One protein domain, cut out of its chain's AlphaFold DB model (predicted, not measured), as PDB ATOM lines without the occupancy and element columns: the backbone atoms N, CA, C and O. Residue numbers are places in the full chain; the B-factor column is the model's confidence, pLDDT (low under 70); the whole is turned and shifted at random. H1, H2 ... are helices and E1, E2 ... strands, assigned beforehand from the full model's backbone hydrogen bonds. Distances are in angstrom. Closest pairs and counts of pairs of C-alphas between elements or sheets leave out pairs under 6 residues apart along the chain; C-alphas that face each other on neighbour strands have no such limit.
ATOM      1  N   GLN A  12     -29.634  33.727 -41.432       69.00
ATOM      2  CA  GLN A  12     -28.895  32.743 -40.643       69.00
ATOM      3  C   GLN A  12     -28.481  31.618 -41.585       69.00
ATOM      4  O   GLN A  12     -29.288  30.739 -41.878       69.00
ATOM      5  N   LYS A  13     -27.254  31.671 -42.111       80.88
ATOM      6  CA  LYS A  13     -26.751  30.655 -43.052       80.88
ATOM      7  C   LYS A  13     -26.681  29.264 -42.412       80.88
ATOM      8  O   LYS A  13     -26.757  28.281 -43.138       80.88
ATOM      9  N   GLY A  14     -26.561  29.188 -41.083       84.94
ATOM     10  CA  GLY A  14     -26.595  27.933 -40.335       84.94
ATOM     11  C   GLY A  14     -28.001  27.436 -39.989       84.94
ATOM     12  O   GLY A  14     -28.122  26.392 -39.356       84.94
ATOM     13  N   ALA A  15     -29.063  28.164 -40.354       90.50
ATOM     14  CA  ALA A  15     -30.434  27.709 -40.143       90.50
ATOM     15  C   ALA A  15     -30.986  27.028 -41.400       90.50
ATOM     16  O   ALA A  15     -30.892  27.573 -42.499       90.50
ATOM     17  N   GLY A  16     -31.600  25.859 -41.235       90.06
ATOM     18  CA  GLY A  16     -32.106  25.079 -42.360       90.06
ATOM     19  C   GLY A  16     -32.635  23.711 -41.952       90.06
ATOM     20  O   GLY A  16     -32.705  23.386 -40.768       90.06
ATOM     21  N   ILE A  17     -33.015  22.920 -42.954       92.12
ATOM     22  CA  ILE A  17     -33.501  21.553 -42.781       92.12
ATOM     23  C   ILE A  17     -32.668  20.625 -43.663       92.12
ATOM     24  O   ILE A  17     -32.524  20.885 -44.859       92.12
ATOM     25  N   THR A  18     -32.172  19.532 -43.091       92.19
ATOM     26  CA  THR A  18     -31.556  18.437 -43.852       92.19
ATOM     27  C   THR A  18     -32.544  17.289 -43.943       92.19
ATOM     28  O   THR A  18     -32.946  16.737 -42.921       92.19
ATOM     29  N   LEU A  19     -32.933  16.913 -45.160       89.50
ATOM     30  CA  LEU A  19     -33.791  15.754 -45.403       89.50
ATOM     31  C   LEU A  19     -32.946  14.481 -45.447       89.50
ATOM     32  O   LEU A  19     -31.968  14.411 -46.190       89.50
ATOM     33  N   LYS A  20     -33.338  13.476 -44.664       87.44
ATOM     34  CA  LYS A  20     -32.689  12.154 -44.630       87.44
ATOM     35  C   LYS A  20     -33.528  11.067 -45.292       87.44
ATOM     36  O   LYS A  20     -32.987  10.046 -45.704       87.44
ATOM     37  N   ALA A  21     -34.830  11.305 -45.432       85.62
ATOM     38  CA  ALA A  21     -35.756  10.439 -46.143       85.62
ATOM     39  C   ALA A  21     -36.288  11.111 -47.418       85.62
ATOM     40  O   ALA A  21     -36.401  12.335 -47.508       85.62
ATOM     41  N   LYS A  22     -36.632  10.281 -48.404       81.06
ATOM     42  CA  LYS A  22     -37.248  10.676 -49.676       81.06
ATOM     43  C   LYS A  22     -38.541   9.884 -49.881       81.06
ATOM     44  O   LYS A  22     -38.648   8.754 -49.415       81.06
ATOM     45  N   ILE A  23     -39.475  10.457 -50.643       77.00
ATOM     46  CA  ILE A  23     -40.690   9.785 -51.132       77.00
ATOM     47  C   ILE A  23     -40.342   8.422 -51.751       77.00
ATOM     48  O   ILE A  23     -39.462   8.328 -52.610       77.00
ATOM     49  N   GLY A  24     -41.046   7.376 -51.315       74.69
ATOM     50  CA  GLY A  24     -40.829   5.996 -51.765       74.69
ATOM     51  C   GLY A  24     -39.559   5.337 -51.212       74.69
ATOM     52  O   GLY A  24     -39.309   4.167 -51.491       74.69
ATOM     53  N   GLY A  25     -38.757   6.060 -50.428       80.12
ATOM     54  CA  GLY A  25     -37.627   5.498 -49.701       80.12
ATOM     55  C   GLY A  25     -38.096   4.671 -48.506       80.12
ATOM     56  O   GLY A  25     -39.042   5.039 -47.810       80.12
ATOM     57  N   HIS A  26     -37.414   3.558 -48.245       81.44
ATOM     58  CA  HIS A  26     -37.666   2.764 -47.048       81.44
ATOM     59  C   HIS A  26     -37.085   3.467 -45.815       81.44
ATOM     60  O   HIS A  26     -35.906   3.820 -45.795       81.44
ATOM     61  N   VAL A  27     -37.894   3.617 -44.765       83.00
ATOM     62  CA  VAL A  27     -37.472   4.195 -43.483       83.00
ATOM     63  C   VAL A  27     -37.831   3.229 -42.357       83.00
ATOM     64  O   VAL A  27     -38.933   2.685 -42.324       83.00
ATOM     65  N   SER A  28     -36.902   2.989 -41.430       83.81
ATOM     66  CA  SER A  28     -37.182   2.198 -40.229       83.81
ATOM     67  C   SER A  28     -38.097   2.970 -39.268       83.81
ATOM     68  O   SER A  28     -38.153   4.197 -39.306       83.81
ATOM     69  N   LYS A  29     -38.795   2.265 -38.365       78.50
ATOM     70  CA  LYS A  29     -39.723   2.884 -37.391       78.50
ATOM     71  C   LYS A  29     -39.093   3.989 -36.529       78.50
ATOM     72  O   LYS A  29     -39.807   4.870 -36.073       78.50
ATOM     73  N   SER A  30     -37.787   3.929 -36.293       82.00
ATOM     74  CA  SER A  30     -37.011   4.918 -35.533       82.00
ATOM     75  C   SER A  30     -36.045   5.718 -36.415       82.00
ATOM     76  O   SER A  30     -35.145   6.387 -35.908       82.00
ATOM     77  N   GLY A  31     -36.189   5.619 -37.736       84.56
ATOM     78  CA  GLY A  31     -35.337   6.317 -38.684       84.56
ATOM     79  C   GLY A  31     -35.596   7.819 -38.664       84.56
ATOM     80  O   GLY A  31     -36.737   8.277 -38.603       84.56
ATOM     81  N   VAL A  32     -34.520   8.598 -38.738       89.44
ATOM     82  CA  VAL A  32     -34.606  10.058 -38.801       89.44
ATOM     83  C   VAL A  32     -35.089  10.476 -40.189       89.44
ATOM     84  O   VAL A  32     -34.472  10.124 -41.192       89.44
ATOM     85  N   LEU A  33     -36.177  11.248 -40.246       89.06
ATOM     86  CA  LEU A  33     -36.749  11.753 -41.501       89.06
ATOM     87  C   LEU A  33     -36.070  13.045 -41.964       89.06
ATOM     88  O   LEU A  33     -35.769  13.211 -43.149       89.06
ATOM     89  N   PHE A  34     -35.805  13.950 -41.026       91.81
ATOM     90  CA  PHE A  34     -35.139  15.222 -41.266       91.81
ATOM     91  C   PHE A  34     -34.546  15.781 -39.971       91.81
ATOM     92  O   PHE A  34     -34.916  15.364 -38.874       91.81
ATOM     93  N   GLU A  35     -33.638  16.741 -40.111       94.19
ATOM     94  CA  GLU A  35     -33.017  17.472 -39.005       94.19
ATOM     95  C   GLU A  35     -33.231  18.971 -39.189       94.19
ATOM     96  O   GLU A  35     -33.090  19.481 -40.301       94.19
ATOM     97  N   ILE A  36     -33.567  19.669 -38.103       94.12
ATOM     98  CA  ILE A  36     -33.724  21.125 -38.082       94.12
ATOM     99  C   ILE A  36     -32.482  21.736 -37.440       94.12
ATOM    100  O   ILE A  36     -32.119  21.391 -36.317       94.12
ATOM    101  N   TYR A  37     -31.878  22.700 -38.127       94.25
ATOM    102  CA  TYR A  37     -30.763  23.488 -37.621       94.25
ATOM    103  C   TYR A  37     -31.207  24.927 -37.404       94.25
ATOM    104  O   TYR A  37     -31.877  25.527 -38.249       94.25
ATOM    105  N   ALA A  38     -30.811  25.502 -36.274       93.56
ATOM    106  CA  ALA A  38     -31.020  26.908 -35.985       93.56
ATOM    107  C   ALA A  38     -29.898  27.442 -35.095       93.56
ATOM    108  O   ALA A  38     -29.514  26.826 -34.110       93.56
ATOM    109  N   GLU A  39     -29.429  28.650 -35.398       91.06
ATOM    110  CA  GLU A  39     -28.385  29.323 -34.611       91.06
ATOM    111  C   GLU A  39     -28.895  29.886 -33.271       91.06
ATOM    112  O   GLU A  39     -28.122  30.399 -32.468       91.06
ATOM    113  N   ARG A  40     -30.213  29.874 -33.040       91.94
ATOM    114  CA  ARG A  40     -30.836  30.370 -31.807       91.94
ATOM    115  C   ARG A  40     -31.882  29.382 -31.328       91.94
ATOM    116  O   ARG A  40     -32.756  29.004 -32.107       91.94
ATOM    117  N   TYR A  41     -31.849  29.070 -30.037       93.62
ATOM    118  CA  TYR A  41     -32.771  28.125 -29.408       93.62
ATOM    119  C   TYR A  41     -34.248  28.501 -29.600       93.62
ATOM    120  O   TYR A  41     -35.046  27.666 -29.998       93.62
ATOM    121  N   THR A  42     -34.602  29.782 -29.458       93.88
ATOM    122  CA  THR A  42     -35.990  30.249 -29.648       93.88
ATOM    123  C   THR A  42     -36.535  29.988 -31.054       93.88
ATOM    124  O   THR A  42     -37.727  29.760 -31.227       93.88
ATOM    125  N   LYS A  43     -35.668  29.994 -32.076       91.50
ATOM    126  CA  LYS A  43     -36.056  29.632 -33.446       91.50
ATOM    127  C   LYS A  43     -36.186  28.123 -33.618       91.50
ATOM    128  O   LYS A  43     -37.036  27.692 -34.387       91.50
ATOM    129  N   LEU A  44     -35.354  27.348 -32.921       94.50
ATOM    130  CA  LEU A  44     -35.442  25.892 -32.926       94.50
ATOM    131  C   LEU A  44     -36.763  25.431 -32.308       94.50
ATOM    132  O   LEU A  44     -37.477  24.663 -32.941       94.50
ATOM    133  N   GLU A  45     -37.129  25.952 -31.135       96.94
ATOM    134  CA  GLU A  45     -38.414  25.629 -30.502       96.94
ATOM    135  C   GLU A  45     -39.605  25.980 -31.392       96.94
ATOM    136  O   GLU A  45     -40.475  25.141 -31.616       96.94
ATOM    137  N   ALA A  46     -39.627  27.192 -31.956       95.12
ATOM    138  CA  ALA A  46     -40.702  27.599 -32.856       95.12
ATOM    139  C   ALA A  46     -40.800  26.682 -34.091       95.12
ATOM    140  O   ALA A  46     -41.899  26.351 -34.537       95.12
ATOM    141  N   ALA A  47     -39.660  26.244 -34.635       93.94
ATOM    142  CA  ALA A  47     -39.624  25.316 -35.760       93.94
ATOM    143  C   ALA A  47     -40.110  23.909 -35.374       93.94
ATOM    144  O   ALA A  47     -40.815  23.286 -36.165       93.94
ATOM    145  N   LEU A  48     -39.789  23.428 -34.169       95.06
ATOM    146  CA  LEU A  48     -40.278  22.146 -33.652       95.06
ATOM    147  C   LEU A  48     -41.798  22.160 -33.461       95.06
ATOM    148  O   LEU A  48     -42.476  21.256 -33.939       95.06
ATOM    149  N   GLN A  49     -42.342  23.215 -32.849       96.12
ATOM    150  CA  GLN A  49     -43.793  23.380 -32.687       96.12
ATOM    151  C   GLN A  49     -44.514  23.427 -34.040       96.12
ATOM    152  O   GLN A  49     -45.588  22.850 -34.210       96.12
ATOM    153  N   LEU A  50     -43.917  24.100 -35.027       93.56
ATOM    154  CA  LEU A  50     -44.475  24.158 -36.372       93.56
ATOM    155  C   LEU A  50     -44.421  22.794 -37.073       93.56
ATOM    156  O   LEU A  50     -45.384  22.419 -37.739       93.56
ATOM    157  N   ALA A  51     -43.323  22.053 -36.926       90.62
ATOM    158  CA  ALA A  51     -43.178  20.721 -37.502       90.62
ATOM    159  C   ALA A  51     -44.204  19.732 -36.927       90.62
ATOM    160  O   ALA A  51     -44.801  18.976 -37.691       90.62
ATOM    161  N   ASP A  52     -44.449  19.791 -35.615       89.94
ATOM    162  CA  ASP A  52     -45.456  18.964 -34.942       89.94
ATOM    163  C   ASP A  52     -46.877  19.292 -35.423       89.94
ATOM    164  O   ASP A  52     -47.662  18.399 -35.734       89.94
ATOM    165  N   LYS A  53     -47.184  20.583 -35.604       92.88
ATOM    166  CA  LYS A  53     -48.483  21.025 -36.129       92.88
ATOM    167  C   LYS A  53     -48.711  20.630 -37.590       92.88
ATOM    168  O   LYS A  53     -49.834  20.307 -37.964       92.88
ATOM    169  N   LEU A  54     -47.681  20.736 -38.431       88.00
ATOM    170  CA  LEU A  54     -47.809  20.504 -39.872       88.00
ATOM    171  C   LEU A  54     -47.726  19.026 -40.257       88.00
ATOM    172  O   LEU A  54     -48.212  18.684 -41.330       88.00
ATOM    173  N   GLN A  55     -47.083  18.187 -39.436       85.00
ATOM    174  CA  GLN A  55     -46.792  16.778 -39.736       85.00
ATOM    175  C   GLN A  55     -46.393  16.553 -41.212       85.00
ATOM    176  O   GLN A  55     -47.073  15.844 -41.953       85.00
ATOM    177  N   PRO A  56     -45.295  17.175 -41.688       80.81
ATOM    178  CA  PRO A  56     -45.011  17.304 -43.123       80.81
ATOM    179  C   PRO A  56     -44.671  15.986 -43.843       80.81
ATOM    180  O   PRO A  56     -44.589  15.956 -45.075       80.81
ATOM    181  N   PHE A  57     -44.470  14.898 -43.097       79.50
ATOM    182  CA  PHE A  57     -44.142  13.577 -43.619       79.50
ATOM    183  C   PHE A  57     -45.151  12.552 -43.114       79.50
ATOM    184  O   PHE A  57     -45.384  12.450 -41.913       79.50
ATOM    185  N   GLY A  58     -45.678  11.739 -44.026       76.12
ATOM    186  CA  GLY A  58     -46.350  10.495 -43.672       76.12
ATOM    187  C   GLY A  58     -45.404   9.308 -43.871       76.12
ATOM    188  O   GLY A  58     -44.573   9.323 -44.781       76.12
ATOM    189  N   VAL A  59     -45.519   8.292 -43.017       74.38
ATOM    190  CA  VAL A  59     -44.838   7.001 -43.190       74.38
ATOM    191  C   VAL A  59     -45.895   5.899 -43.270       74.38
ATOM    192  O   VAL A  59     -46.618   5.651 -42.304       74.38
ATOM    193  N   GLY A  60     -45.990   5.233 -44.423       70.12
ATOM    194  CA  GLY A  60     -47.090   4.325 -44.747       70.12
ATOM    195  C   GLY A  60     -46.730   3.339 -45.858       70.12
ATOM    196  O   GLY A  60     -45.696   3.459 -46.508       70.12
ATOM    197  N   ARG A  61     -47.569   2.315 -46.058       58.78
ATOM    198  CA  ARG A  61     -47.301   1.210 -47.005       58.78
ATOM    199  C   ARG A  61     -47.642   1.531 -48.466       58.78
ATOM    200  O   ARG A  61     -47.224   0.787 -49.346       58.78
ATOM    201  N   LYS A  62     -48.408   2.593 -48.732       55.84
ATOM    202  CA  LYS A  62     -48.822   2.999 -50.081       55.84
ATOM    203  C   LYS A  62     -48.082   4.276 -50.480       55.84
ATOM    204  O   LYS A  62     -48.213   5.295 -49.812       55.84
ATOM    205  N   CYS A  63     -47.323   4.215 -51.576       50.22
ATOM    206  CA  CYS A  63     -46.554   5.347 -52.114       50.22
ATOM    207  C   CYS A  63     -47.424   6.548 -52.526       50.22
ATOM    208  O   CYS A  63     -46.914   7.657 -52.629       50.22
ATOM    209  N   GLU A  64     -48.716   6.327 -52.767       50.38
ATOM    210  CA  GLU A  64     -49.643   7.327 -53.311       50.38
ATOM    211  C   GLU A  64     -50.144   8.335 -52.265       50.38
ATOM    212  O   GLU A  64     -50.688   9.370 -52.637       50.38
ATOM    213  N   GLU A  65     -49.933   8.086 -50.968       47.19
ATOM    214  CA  GLU A  65     -50.554   8.894 -49.908       47.19
ATOM    215  C   GLU A  65     -49.570   9.740 -49.093       47.19
ATOM    216  O   GLU A  65     -50.015  10.586 -48.319       47.19
ATOM    217  N   GLN A  66     -48.248   9.540 -49.191       49.91
ATOM    218  CA  GLN A  66     -47.346  10.103 -48.180       49.91
ATOM    219  C   GLN A  66     -45.947  10.464 -48.698       49.91
ATOM    220  O   GLN A  66     -45.045   9.631 -48.741       49.91
ATOM    221  N   MET A  67     -45.784  11.745 -49.062       51.88
ATOM    222  CA  MET A  67     -44.758  12.697 -48.588       51.88
ATOM    223  C   MET A  67     -44.811  13.970 -49.476       51.88
ATOM    224  O   MET A  67     -44.703  13.873 -50.696       51.88
ATOM    225  N   LEU A  68     -44.937  15.145 -48.828       44.84
ATOM    226  CA  LEU A  68     -45.247  16.511 -49.324       44.84
ATOM    227  C   LEU A  68     -46.754  16.843 -49.509       44.84
ATOM    228  O   LEU A  68     -47.334  16.584 -50.558       44.84
ATOM    229  N   ILE A  69     -47.370  17.471 -48.492       49.91
ATOM    230  CA  ILE A  69     -48.780  17.934 -48.504       49.91
ATOM    231  C   ILE A  69     -48.992  19.194 -49.362       49.91
ATOM    232  O   ILE A  69     -50.114  19.441 -49.790       49.91
ATOM    233  N   ASP A  70     -47.946  19.968 -49.677       46.19
ATOM    234  CA  ASP A  70     -48.133  21.179 -50.477       46.19
ATOM    235  C   ASP A  70     -47.011  21.425 -51.489       46.19
ATOM    236  O   ASP A  70     -45.817  21.296 -51.195       46.19
ATOM    237  N   ARG A  71     -47.412  21.757 -52.718       49.81
ATOM    238  CA  ARG A  71     -46.502  22.063 -53.822       49.81
ATOM    239  C   ARG A  71     -46.029  23.502 -53.655       49.81
ATOM    240  O   ARG A  71     -46.820  24.432 -53.768       49.81
ATOM    241  N   ILE A  72     -44.721  23.705 -53.504       54.59
ATOM    242  CA  ILE A  72     -44.120  25.017 -53.779       54.59
ATOM    243  C   ILE A  72     -44.474  25.354 -55.239       54.59
ATOM    244  O   ILE A  72     -44.149  24.546 -56.115       54.59
ATOM    245  N   PRO A  73     -45.139  26.487 -55.541       50.12
ATOM    246  CA  PRO A  73     -45.438  26.848 -56.917       50.12
ATOM    247  C   PRO A  73     -44.119  26.957 -57.678       50.12
ATOM    248  O   PRO A  73     -43.282  27.818 -57.395       50.12
ATOM    249  N   ASN A  74     -43.910  26.034 -58.616       45.91
ATOM    250  CA  ASN A  74     -42.757  26.065 -59.495       45.91
ATOM    251  C   ASN A  74     -42.832  27.386 -60.268       45.91
ATOM    252  O   ASN A  74     -43.833  27.648 -60.940       45.91
ATOM    253  N   LYS A  75     -41.815  28.247 -60.149       50.84
ATOM    254  CA  LYS A  75     -41.719  29.410 -61.033       50.84
ATOM    255  C   LYS A  75     -41.656  28.851 -62.445       50.84
ATOM    256  O   LYS A  75     -40.709  28.142 -62.770       50.84
ATOM    257  N   VAL A  76     -42.669  29.138 -63.257       53.88
ATOM    258  CA  VAL A  76     -42.669  28.791 -64.676       53.88
ATOM    259  C   VAL A  76     -41.450  29.473 -65.288       53.88
ATOM    260  O   VAL A  76     -41.433  30.688 -65.487       53.88
ATOM    261  N   ILE A  77     -40.382  28.708 -65.512       58.06
ATOM    262  CA  ILE A  77     -39.249  29.171 -66.300       58.06
ATOM    263  C   ILE A  77     -39.774  29.185 -67.730       58.06
ATOM    264  O   ILE A  77     -39.841  28.153 -68.393       58.06
ATOM    265  N   HIS A  78     -40.220  30.351 -68.190       58.16
ATOM    266  CA  HIS A  78     -40.493  30.550 -69.602       58.16
ATOM    267  C   HIS A  78     -39.166  30.378 -70.347       58.16
ATOM    268  O   HIS A  78     -38.317  31.269 -70.325       58.16
ATOM    269  N   HIS A  79     -38.969  29.225 -70.990       52.84
ATOM    270  CA  HIS A  79     -37.935  29.094 -72.005       52.84
ATOM    271  C   HIS A  79     -38.300  30.064 -73.125       52.84
ATOM    272  O   HIS A  79     -39.261  29.856 -73.863       52.84
ATOM    273  N   LYS A  80     -37.573  31.179 -73.191       61.28
ATOM    274  CA  LYS A  80     -37.685  32.134 -74.285       61.28
ATOM    275  C   LYS A  80     -37.213  31.396 -75.538       61.28
ATOM    276  O   LYS A  80     -36.017  31.162 -75.686       61.28
ATOM    277  N   ALA A  81     -38.148  30.962 -76.380       55.78
ATOM    278  CA  ALA A  81     -37.823  30.420 -77.688       55.78
ATOM    279  C   ALA A  81     -37.169  31.551 -78.486       55.78
ATOM    280  O   ALA A  81     -37.814  32.552 -78.791       55.78
ATOM    281  N   PHE A  82     -35.868  31.448 -78.733       60.47
ATOM    282  CA  PHE A  82     -35.216  32.291 -79.718       60.47
ATOM    283  C   PHE A  82     -35.337  31.580 -81.063       60.47
ATOM    284  O   PHE A  82     -34.831  30.475 -81.240       60.47
ATOM    285  N   SER A  83     -36.055  32.208 -81.987       52.25
ATOM    286  CA  SER A  83     -36.039  31.820 -83.391       52.25
ATOM    287  C   SER A  83     -34.718  32.288 -83.989       52.25
ATOM    288  O   SER A  83     -34.399  33.473 -83.926       52.25
ATOM    289  N   ILE A  84     -33.940  31.355 -84.531       57.34
ATOM    290  CA  ILE A  84     -32.849  31.682 -85.445       57.34
ATOM    291  C   ILE A  84     -33.485  31.694 -86.831       57.34
ATOM    292  O   ILE A  84     -33.905  30.648 -87.324       57.34
ATOM    293  N   GLU A  85     -33.628  32.886 -87.403       51.44
ATOM    294  CA  GLU A  85     -33.918  33.036 -88.826       51.44
ATOM    295  C   GLU A  85     -32.632  32.731 -89.604       51.44
ATOM    296  O   GLU A  85     -31.558  33.219 -89.240       51.44
ATOM    297  N   TRP A  86     -32.750  31.876 -90.620       49.19
ATOM    298  CA  TRP A  86     -31.714  31.609 -91.618       49.19
ATOM    299  C   TRP A  86     -32.042  32.367 -92.897       49.19
ATOM    300  O   TRP A  86     -33.239  32.369 -93.267       49.19
TER     301      TRP A  86
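What this domain is: This is residues 12 to 86 of the 86 residues of the protein "PYNP_C domain-containing protein" of Candidatus Bathyarchaeota archaeon (UniProt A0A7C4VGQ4). With little regular structure, this is a small body of a two-stranded hairpin, E1 and E2, with helix H1 over one face of it, packed on E2 alone, and a long tail, residues 71 to 86, that sticks out. The 75 printed residues hold E1, E2 and H1 in that order, of mixed class, with only 22 residues in named elements. The antiparallel sheet has the order E1 - E2. The whole is extended, with a radius of gyration of the C-alphas of 18.5 A, spanning 62 by 37 by 19 A.

How they stand to each other: E1, residues 16 to 19, and E2, residues 34 to 37, form an antiparallel hairpin at 163 degrees, with N 18 and O 35 2.9 A apart, within hydrogen-bond range. The closest C-alphas of E2 and H1, residues 41 to 54, are those of Tyr 37 and Leu 44, 7.1 A apart. E1 and H1 are apart. In H1 every O i to N i+4 pair is within hydrogen-bond range.

Where its parts are: E1 begins at C-alpha 16 (-32.106, 25.079, -42.360); E1 and E2 each measure 10.0 A. H1 measures 19.8 A and ends at C-alpha 54 (-47.809, 20.504, -39.872).

The domain as a whole: The printed part has no cut. E1 to E2 is a long link, E2 to H1 a tight one. The pLDDT is under 70 at residue 12 and residues 61 to 86.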